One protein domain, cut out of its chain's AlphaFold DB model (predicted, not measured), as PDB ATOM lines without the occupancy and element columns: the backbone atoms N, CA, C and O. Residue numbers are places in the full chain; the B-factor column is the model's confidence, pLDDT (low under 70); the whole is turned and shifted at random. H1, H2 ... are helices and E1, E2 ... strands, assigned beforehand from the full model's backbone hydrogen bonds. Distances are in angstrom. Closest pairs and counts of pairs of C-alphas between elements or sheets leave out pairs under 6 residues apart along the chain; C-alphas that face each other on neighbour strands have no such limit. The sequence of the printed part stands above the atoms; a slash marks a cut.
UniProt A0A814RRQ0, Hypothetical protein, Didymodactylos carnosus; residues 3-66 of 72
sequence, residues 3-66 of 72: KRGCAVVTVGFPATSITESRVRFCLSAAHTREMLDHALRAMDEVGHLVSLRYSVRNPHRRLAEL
ATOM      1  N   LYS A   3     -58.574  13.521  28.754       91.69
ATOM      2  CA  LYS A   3     -58.550  14.180  27.428       91.69
ATOM      3  C   LYS A   3     -57.198  14.089  26.691       91.69
ATOM      4  O   LYS A   3     -57.151  14.355  25.503       91.69
ATOM      5  N   ARG A   4     -56.108  13.758  27.394       90.75
ATOM      6  CA  ARG A   4     -54.737  13.618  26.861       90.75
ATOM      7  C   ARG A   4     -54.322  12.148  26.689       90.75
ATOM      8  O   ARG A   4     -53.152  11.873  26.452       90.75
ATOM      9  N   GLY A   5     -55.260  11.208  26.846       91.88
ATOM     10  CA  GLY A   5     -55.003   9.773  26.698       91.88
ATOM     11  C   GLY A   5     -54.274   9.123  27.879       91.88
ATOM     12  O   GLY A   5     -53.856   7.978  27.772       91.88
ATOM     13  N   CYS A   6     -54.127   9.817  29.012       91.19
ATOM     14  CA  CYS A   6     -53.490   9.267  30.211       91.19
ATOM     15  C   CYS A   6     -54.544   8.901  31.262       91.19
ATOM     16  O   CYS A   6     -55.218   9.786  31.807       91.19
ATOM     17  N   ALA A   7     -54.656   7.609  31.575       91.75
ATOM     18  CA  ALA A   7     -55.442   7.121  32.703       91.75
ATOM     19  C   ALA A   7     -54.654   7.305  34.008       91.75
ATOM     20  O   ALA A   7     -53.487   6.931  34.097       91.75
ATOM     21  N   VAL A   8     -55.287   7.903  35.017       92.62
ATOM     22  CA  VAL A   8     -54.670   8.167  36.325       92.62
ATOM     23  C   VAL A   8     -55.686   7.951  37.437       92.62
ATOM     24  O   VAL A   8     -56.883   8.149  37.227       92.62
ATOM     25  N   VAL A   9     -55.207   7.599  38.629       92.81
ATOM     26  CA  VAL A   9     -56.055   7.446  39.815       92.81
ATOM     27  C   VAL A   9     -55.882   8.671  40.704       92.81
ATOM     28  O   VAL A   9     -54.785   8.943  41.192       92.81
ATOM     29  N   THR A  10     -56.970   9.409  40.921       92.06
ATOM     30  CA  THR A  10     -57.009  10.474  41.932       92.06
ATOM     31  C   THR A  10     -57.457   9.858  43.249       92.06
ATOM     32  O   THR A  10     -58.445   9.127  43.278       92.06
ATOM     33  N   VAL A  11     -56.726  10.127  44.328       94.94
ATOM     34  CA  VAL A  11     -57.049   9.651  45.673       94.94
ATOM     35  C   VAL A  11     -57.390  10.835  46.574       94.94
ATOM     36  O   VAL A  11     -56.707  11.859  46.564       94.94
ATOM     37  N   GLY A  12     -58.469  10.678  47.336       94.94
ATOM     38  CA  GLY A  12     -58.962  11.639  48.320       94.94
ATOM     39  C   GLY A  12     -59.456  10.913  49.569       94.94
ATOM     40  O   GLY A  12     -59.183   9.723  49.745       94.94
ATOM     41  N   PHE A  13     -60.173  11.608  50.446       94.50
ATOM     42  CA  PHE A  13     -60.816  10.994  51.612       94.50
ATOM     43  C   PHE A  13     -61.781   9.869  51.177       94.50
ATOM     44  O   PHE A  13     -62.531  10.080  50.221       94.50
ATOM     45  N   PRO A  14     -61.785   8.679  51.815       94.38
ATOM     46  CA  PRO A  14     -61.092   8.287  53.055       94.38
ATOM     47  C   PRO A  14     -59.683   7.690  52.869       94.38
ATOM     48  O   PRO A  14     -59.018   7.378  53.849       94.38
ATOM     49  N   ALA A  15     -59.209   7.511  51.634       94.56
ATOM     50  CA  ALA A  15     -57.908   6.888  51.365       94.56
ATOM     51  C   ALA A  15     -56.709   7.780  51.750       94.56
ATOM     52  O   ALA A  15     -55.588   7.296  51.895       94.56
ATOM     53  N   THR A  16     -56.934   9.090  51.868       94.25
ATOM     54  CA  THR A  16     -55.950  10.114  52.252       94.25
ATOM     55  C   THR A  16     -56.645  11.177  53.105       94.25
ATOM     56  O   THR A  16     -57.871  11.307  53.029       94.25
ATOM     57  N   SER A  17     -55.901  11.926  53.926       94.56
ATOM     58  CA  SER A  17     -56.481  13.053  54.669       94.56
ATOM     59  C   SER A  17     -57.021  14.119  53.699       94.56
ATOM     60  O   SER A  17     -56.575  14.207  52.554       94.56
ATOM     61  N   ILE A  18     -57.991  14.932  54.137       93.62
ATOM     62  CA  ILE A  18     -58.653  15.927  53.269       93.62
ATOM     63  C   ILE A  18     -57.637  16.886  52.623       93.62
ATOM     64  O   ILE A  18     -57.798  17.273  51.469       93.62
ATOM     65  N   THR A  19     -56.569  17.235  53.339       93.94
ATOM     66  CA  THR A  19     -55.526  18.166  52.882       93.94
ATOM     67  C   THR A  19     -54.462  17.527  51.987       93.94
ATOM     68  O   THR A  19     -53.668  18.247  51.391       93.94
ATOM     69  N   GLU A  20     -54.424  16.196  51.871       92.88
ATOM     70  CA  GLU A  20     -53.355  15.449  51.183       92.88
ATOM     71  C   GLU A  20     -53.857  14.674  49.955       92.88
ATOM     72  O   GLU A  20     -53.276  13.650  49.554       92.88
ATOM     73  N   SER A  21     -54.942  15.157  49.345       92.31
ATOM     74  CA  SER A  21     -55.431  14.621  48.077       92.31
ATOM     75  C   SER A  21     -54.334  14.697  47.012       92.31
ATOM     76  O   SER A  21     -53.619  15.696  46.904       92.31
ATOM     77  N   ARG A  22     -54.180  13.630  46.231       93.06
ATOM     78  CA  ARG A  22     -53.105  13.519  45.237       93.06
ATOM     79  C   ARG A  22     -53.492  12.589  44.101       93.06
ATOM     80  O   ARG A  22     -54.466  11.845  44.180       93.06
ATOM     81  N   VAL A  23     -52.685  12.590  43.051       93.12
ATOM     82  CA  VAL A  23     -52.784  11.620  41.956       93.12
ATOM     83  C   VAL A  23     -51.703  10.557  42.144       93.12
ATOM     84  O   VAL A  23     -50.544  10.892  42.384       93.12
ATOM     85  N   ARG A  24     -52.071   9.273  42.052       93.12
ATOM     86  CA  ARG A  24     -51.134   8.142  42.095       93.12
ATOM     87  C   ARG A  24     -50.892   7.626  40.680       93.12
ATOM     88  O   ARG A  24     -51.820   7.164  40.017       93.12
ATOM     89  N   PHE A  25     -49.635   7.667  40.251       91.69
ATOM     90  CA  PHE A  25     -49.187   7.048  39.008       91.69
ATOM     91  C   PHE A  25     -48.683   5.637  39.297       91.69
ATOM     92  O   PHE A  25     -47.839   5.437  40.171       91.69
ATOM     93  N   CYS A  26     -49.226   4.659  38.582       92.12
ATOM     94  CA  CYS A  26     -48.818   3.265  38.685       92.12
ATOM     95  C   CYS A  26     -47.952   2.932  37.473       92.12
ATOM     96  O   CYS A  26     -48.443   2.924  36.349       92.12
ATOM     97  N   LEU A  27     -46.668   2.685  37.712       91.69
ATOM     98  CA  LEU A  27     -45.708   2.324  36.675       91.69
ATOM     99  C   LEU A  27     -45.533   0.804  36.618       91.69
ATOM    100  O   LEU A  27     -45.757   0.089  37.592       91.69
ATOM    101  N   SER A  28     -45.136   0.322  35.450       93.69
ATOM    102  CA  SER A  28     -44.866  -1.084  35.139       93.69
ATOM    103  C   SER A  28     -43.756  -1.134  34.098       93.69
ATOM    104  O   SER A  28     -43.654  -0.206  33.294       93.69
ATOM    105  N   ALA A  29     -42.981  -2.219  34.069       94.75
ATOM    106  CA  ALA A  29     -41.933  -2.449  33.073       94.75
ATOM    107  C   ALA A  29     -42.454  -2.468  31.621       94.75
ATOM    108  O   ALA A  29     -41.679  -2.309  30.689       94.75
ATOM    109  N   ALA A  30     -43.766  -2.630  31.424       95.19
ATOM    110  CA  ALA A  30     -44.393  -2.571  30.106       95.19
ATOM    111  C   ALA A  30     -44.508  -1.147  29.520       95.19
ATOM    112  O   ALA A  30     -44.861  -1.005  28.352       95.19
ATOM    113  N   HIS A  31     -44.263  -0.090  30.304       92.56
ATOM    114  CA  HIS A  31     -44.319   1.276  29.781       92.56
ATOM    115  C   HIS A  31     -43.066   1.579  28.963       92.56
ATOM    116  O   HIS A  31     -41.953   1.481  29.477       92.56
ATOM    117  N   THR A  32     -43.250   1.989  27.708       95.06
ATOM    118  CA  THR A  32     -42.138   2.443  26.870       95.06
ATOM    119  C   THR A  32     -41.711   3.854  27.255       95.06
ATOM    120  O   THR A  32     -42.454   4.600  27.904       95.06
ATOM    121  N   ARG A  33     -40.512   4.247  26.822       89.44
ATOM    122  CA  ARG A  33     -39.979   5.590  27.058       89.44
ATOM    123  C   ARG A  33     -40.918   6.677  26.544       89.44
ATOM    124  O   ARG A  33     -41.234   7.620  27.259       89.44
ATOM    125  N   GLU A  34     -41.435   6.481  25.340       91.88
ATOM    126  CA  GLU A  34     -42.286   7.436  24.637       91.88
ATOM    127  C   GLU A  34     -43.605   7.650  25.388       91.88
ATOM    128  O   GLU A  34     -44.111   8.773  25.457       91.88
ATOM    129  N   MET A  35     -44.147   6.586  25.997       93.25
ATOM    130  CA  MET A  35     -45.334   6.679  26.849       93.25
ATOM    131  C   MET A  35     -45.064   7.542  28.084       93.25
ATOM    132  O   MET A  35     -45.908   8.361  28.458       93.25
ATOM    133  N   LEU A  36     -43.896   7.372  28.711       92.19
ATOM    134  CA  LEU A  36     -43.497   8.151  29.883       92.19
ATOM    135  C   LEU A  36     -43.261   9.620  29.514       92.19
ATOM    136  O   LEU A  36     -43.783  10.505  30.192       92.19
ATOM    137  N   ASP A  37     -42.581   9.892  28.402       91.06
ATOM    138  CA  ASP A  37     -42.335  11.254  27.917       91.06
ATOM    139  C   ASP A  37     -43.637  11.971  27.524       91.06
ATOM    140  O   ASP A  37     -43.805  13.176  27.747       91.06
ATOM    141  N   HIS A  38     -44.603  11.244  26.952       91.75
ATOM    142  CA  HIS A  38     -45.953  11.766  26.720       91.75
ATOM    143  C   HIS A  38     -46.674  12.080  28.034       91.75
ATOM    144  O   HIS A  38     -47.236  13.167  28.188       91.75
ATOM    145  N   ALA A  39     -46.622  11.166  29.007       92.25
ATOM    146  CA  ALA A  39     -47.246  11.368  30.307       92.25
ATOM    147  C   ALA A  39     -46.658  12.588  31.038       92.25
ATOM    148  O   ALA A  39     -47.422  13.386  31.579       92.25
ATOM    149  N   LEU A  40     -45.335  12.778  31.003       90.75
ATOM    150  CA  LEU A  40     -44.656  13.934  31.598       90.75
ATOM    151  C   LEU A  40     -45.112  15.256  30.968       90.75
ATOM    152  O   LEU A  40     -45.473  16.183  31.694       90.75
ATOM    153  N   ARG A  41     -45.179  15.333  29.633       90.44
ATOM    154  CA  ARG A  41     -45.689  16.524  28.927       90.44
ATOM    155  C   ARG A  41     -47.141  16.829  29.295       90.44
ATOM    156  O   ARG A  41     -47.483  17.976  29.577       90.44
ATOM    157  N   ALA A  42     -47.988  15.801  29.352       92.56
ATOM    158  CA  ALA A  42     -49.387  15.950  29.737       92.56
ATOM    159  C   ALA A  42     -49.549  16.423  31.193       92.56
ATOM    160  O   ALA A  42     -50.435  17.232  31.482       92.56
ATOM    161  N   MET A  43     -48.717  15.920  32.110       90.56
ATOM    162  CA  MET A  43     -48.703  16.347  33.512       90.56
ATOM    163  C   MET A  43     -48.265  17.798  33.659       90.56
ATOM    164  O   MET A  43     -48.876  18.517  34.445       90.56
ATOM    165  N   ASP A  44     -47.252  18.228  32.908       88.75
ATOM    166  CA  ASP A  44     -46.769  19.602  32.973       88.75
ATOM    167  C   ASP A  44     -47.837  20.604  32.523       88.75
ATOM    168  O   ASP A  44     -48.171  21.550  33.239       88.75
ATOM    169  N   GLU A  45     -48.445  20.336  31.370       90.06
ATOM    170  CA  GLU A  45     -49.508  21.175  30.830       90.06
ATOM    171  C   GLU A  45     -50.685  21.276  31.813       90.06
ATOM    172  O   GLU A  45     -51.158  22.368  32.128       90.06
ATOM    173  N   VAL A  46     -51.137  20.142  32.360       91.75
ATOM    174  CA  VAL A  46     -52.232  20.127  33.339       91.75
ATOM    175  C   VAL A  46     -51.821  20.837  34.625       91.75
ATOM    176  O   VAL A  46     -52.583  21.667  35.114       91.75
ATOM    177  N   GLY A  47     -50.633  20.551  35.156       90.31
ATOM    178  CA  GLY A  47     -50.112  21.161  36.376       90.31
ATOM    179  C   GLY A  47     -50.004  22.679  36.263       90.31
ATOM    180  O   GLY A  47     -50.285  23.382  37.235       90.31
ATOM    181  N   HIS A  48     -49.670  23.190  35.076       89.12
ATOM    182  CA  HIS A  48     -49.713  24.617  34.795       89.12
ATOM    183  C   HIS A  48     -51.137  25.175  34.851       89.12
ATOM    184  O   HIS A  48     -51.361  26.170  35.539       89.12
ATOM    185  N   LEU A  49     -52.088  24.528  34.171       91.56
ATOM    186  CA  LEU A  49     -53.482  24.977  34.092       91.56
ATOM    187  C   LEU A  49     -54.159  25.031  35.465       91.56
ATOM    188  O   LEU A  49     -54.899  25.967  35.752       91.56
ATOM    189  N   VAL A  50     -53.899  24.038  36.319       91.12
ATOM    190  CA  VAL A  50     -54.481  23.975  37.671       91.12
ATOM    191  C   VAL A  50     -53.611  24.645  38.738       91.12
ATOM    192  O   VAL A  50     -53.908  24.534  39.923       91.12
ATOM    193  N   SER A  51     -52.545  25.343  38.333       89.00
ATOM    194  CA  SER A  51     -51.626  26.057  39.231       89.00
ATOM    195  C   SER A  51     -51.024  25.189  40.349       89.00
ATOM    196  O   SER A  51     -50.740  25.678  41.433       89.00
ATOM    197  N   LEU A  52     -50.784  23.897  40.091       88.38
ATOM    198  CA  LEU A  52     -50.212  22.955  41.069       88.38
ATOM    199  C   LEU A  52     -48.670  22.900  41.058       88.38
ATOM    200  O   LEU A  52     -48.063  22.124  41.799       88.38
ATOM    201  N   ARG A  53     -48.007  23.707  40.220       83.38
ATOM    202  CA  ARG A  53     -46.539  23.745  40.097       83.38
ATOM    203  C   ARG A  53     -45.899  24.603  41.193       83.38
ATOM    204  O   ARG A  53     -45.460  25.717  40.937       83.38
ATOM    205  N   TYR A  54     -45.818  24.068  42.409       83.50
ATOM    206  CA  TYR A  54     -45.238  24.778  43.561       83.50
ATOM    207  C   TYR A  54     -43.741  24.508  43.789       83.50
ATOM    208  O   TYR A  54     -43.096  25.209  44.566       83.50
ATOM    209  N   SER A  55     -43.164  23.490  43.138       81.12
ATOM    210  CA  SER A  55     -41.749  23.146  43.329       81.12
ATOM    211  C   SER A  55     -40.829  24.216  42.732       81.12
ATOM    212  O   SER A  55     -40.748  24.372  41.516       81.12
ATOM    213  N   VAL A  56     -40.073  24.904  43.593       68.44
ATOM    214  CA  VAL A  56     -39.040  25.886  43.203       68.44
ATOM    215  C   VAL A  56     -37.764  25.238  42.656       68.44
ATOM    216  O   VAL A  56     -36.998  25.876  41.935       68.44
ATOM    217  N   ARG A  57     -37.554  23.939  42.922       64.38
ATOM    218  CA  ARG A  57     -36.607  23.114  42.159       64.38
ATOM    219  C   ARG A  57     -37.266  22.788  40.827       64.38
ATOM    220  O   ARG A  57     -37.821  21.708  40.661       64.38
ATOM    221  N   ASN A  58     -37.265  23.758  39.919       52.62
ATOM    222  CA  ASN A  58     -37.855  23.611  38.600       52.62
ATOM    223  C   ASN A  58     -37.006  22.631  37.758       52.62
ATOM    224  O   ASN A  58     -35.884  22.981  37.380       52.62
ATOM    225  N   PRO A  59     -37.494  21.417  37.442       52.41
ATOM    226  CA  PRO A  59     -36.786  20.486  36.576       52.41
ATOM    227  C   PRO A  59     -36.920  20.867  35.099       52.41
ATOM    228  O   PRO A  59     -36.240  20.255  34.290       52.41
ATOM    229  N   HIS A  60     -37.736  21.859  34.713       52.31
ATOM    230  CA  HIS A  60     -37.865  22.260  33.306       52.31
ATOM    231  C   HIS A  60     -36.588  22.850  32.711       52.31
ATOM    232  O   HIS A  60     -36.444  22.807  31.495       52.31
ATOM    233  N   ARG A  61     -35.635  23.326  33.532       50.09
ATOM    234  CA  ARG A  61     -34.264  23.537  33.037       50.09
ATOM    235  C   ARG A  61     -33.645  22.208  32.604       50.09
ATOM    236  O   ARG A  61     -33.235  22.069  31.469       50.09
ATOM    237  N   ARG A  62     -33.716  21.186  33.460       51.34
ATOM    238  CA  ARG A  62     -33.114  19.880  33.185       51.34
ATOM    239  C   ARG A  62     -33.836  19.036  32.135       51.34
ATOM    240  O   ARG A  62     -33.154  18.367  31.396       51.34
ATOM    241  N   LEU A  63     -35.163  19.048  32.001       54.69
ATOM    242  CA  LEU A  63     -35.856  18.217  30.994       54.69
ATOM    243  C   LEU A  63     -35.612  18.668  29.550       54.69
ATOM    244  O   LEU A  63     -35.599  17.827  28.661       54.69
ATOM    245  N   ALA A  64     -35.394  19.966  29.319       54.12
ATOM    246  CA  ALA A  64     -34.924  20.462  28.025       54.12
ATOM    247  C   ALA A  64     -33.426  20.169  27.788       54.12
ATOM    248  O   ALA A  64     -32.978  20.181  26.647       54.12
ATOM    249  N   GLU A  65     -32.668  19.918  28.859       54.00
ATOM    250  CA  GLU A  65     -31.230  19.612  28.854       54.00
ATOM    251  C   GLU A  65     -30.933  18.099  28.949       54.00
ATOM    252  O   GLU A  65     -29.781  17.706  28.799       54.00
ATOM    253  N   LEU A  66     -31.940  17.255  29.205       57.28
ATOM    254  CA  LEU A  66     -31.805  15.806  29.357       57.28
ATOM    255  C   LEU A  66     -31.733  15.176  27.963       57.28
ATOM    256  O   LEU A  66     -32.726  15.113  27.235       57.28
TER     257      LEU A  66
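AT A GLANCE: This is residues 3 to 66 of the 72 residues of the protein "Hypothetical protein" of Didymodactylos carnosus (UniProt A0A814RRQ0). What is the shape? It is an open, loose frame: a small hairpin of two strands, E1 and E2, with a loop that sticks out at residues 14 to 19, then one long helix, H1, and after it a link to a short helix, H2, which is apart from the other three elements. What is it made of, and in what order? The printed part has 64 residues, with two named strands and two named helices in the order E1, E2, H1, H2; the sheet, E1 - E2, is antiparallel, and the class is mixed, helices and strands, with under half of the residues in named elements. How compact is it? It is loose, with a radius of gyration of the C-alphas of 13.6 A and spans of 39 by 32 by 21 A.

HOW THE PARTS SIT: How do the two strands pair? E1, residues 9 to 11, and E2, residues 22 to 24, are antiparallel neighbours and form a hairpin, with 141 degrees between their directions. The C-alphas of Thr 10 and Val 23 face each other at 4.4 A. N 11 and O 22, at 2.8 A, and N 24 and O 9, at 2.9 A, are within hydrogen-bond range. Where do the helices stand? H1, residues 33 to 49, is apart from E1. H2, residues 60 to 65, is apart from E1, E2 and H1. Are the helix backbones well formed? In H1 every O i to N i+4 pair is within hydrogen-bond range, and in H2 1 of 2 is.

IN THESE COORDINATES: Where does the sheet lie? E1 begins at C-alpha 9, at (-56.055, 7.446, 39.815), and is 6.3 A long from first to last C-alpha; E2 is 6.5 A long and begins at C-alpha 22, at (-53.105, 13.519, 45.237). Where do the helices run? H1 is 24.7 A long from C-alpha 33 to C-alpha 49. H2 is 8.4 A long and ends at C-alpha 65, at (-31.230, 19.612, 28.854).

THE WHOLE: How far does it reach? The two C-alphas farthest apart, those of Pro 14 and Glu 65, are 40.1 A apart. Is anything cut or loosely placed? The printed part has no cut, and the links E1 to E2, E2 to H1 and H1 to H2 are short but not tight. Residues 14 to 19, residues 28 to 34, of which 33 to 34 belong to H1, and residues 54 to 59 stand free. Where is confidence low? The mean pLDDT of the printed part is 85.5, and residues 56 to 66 are under 70; H2 has a mean of 53.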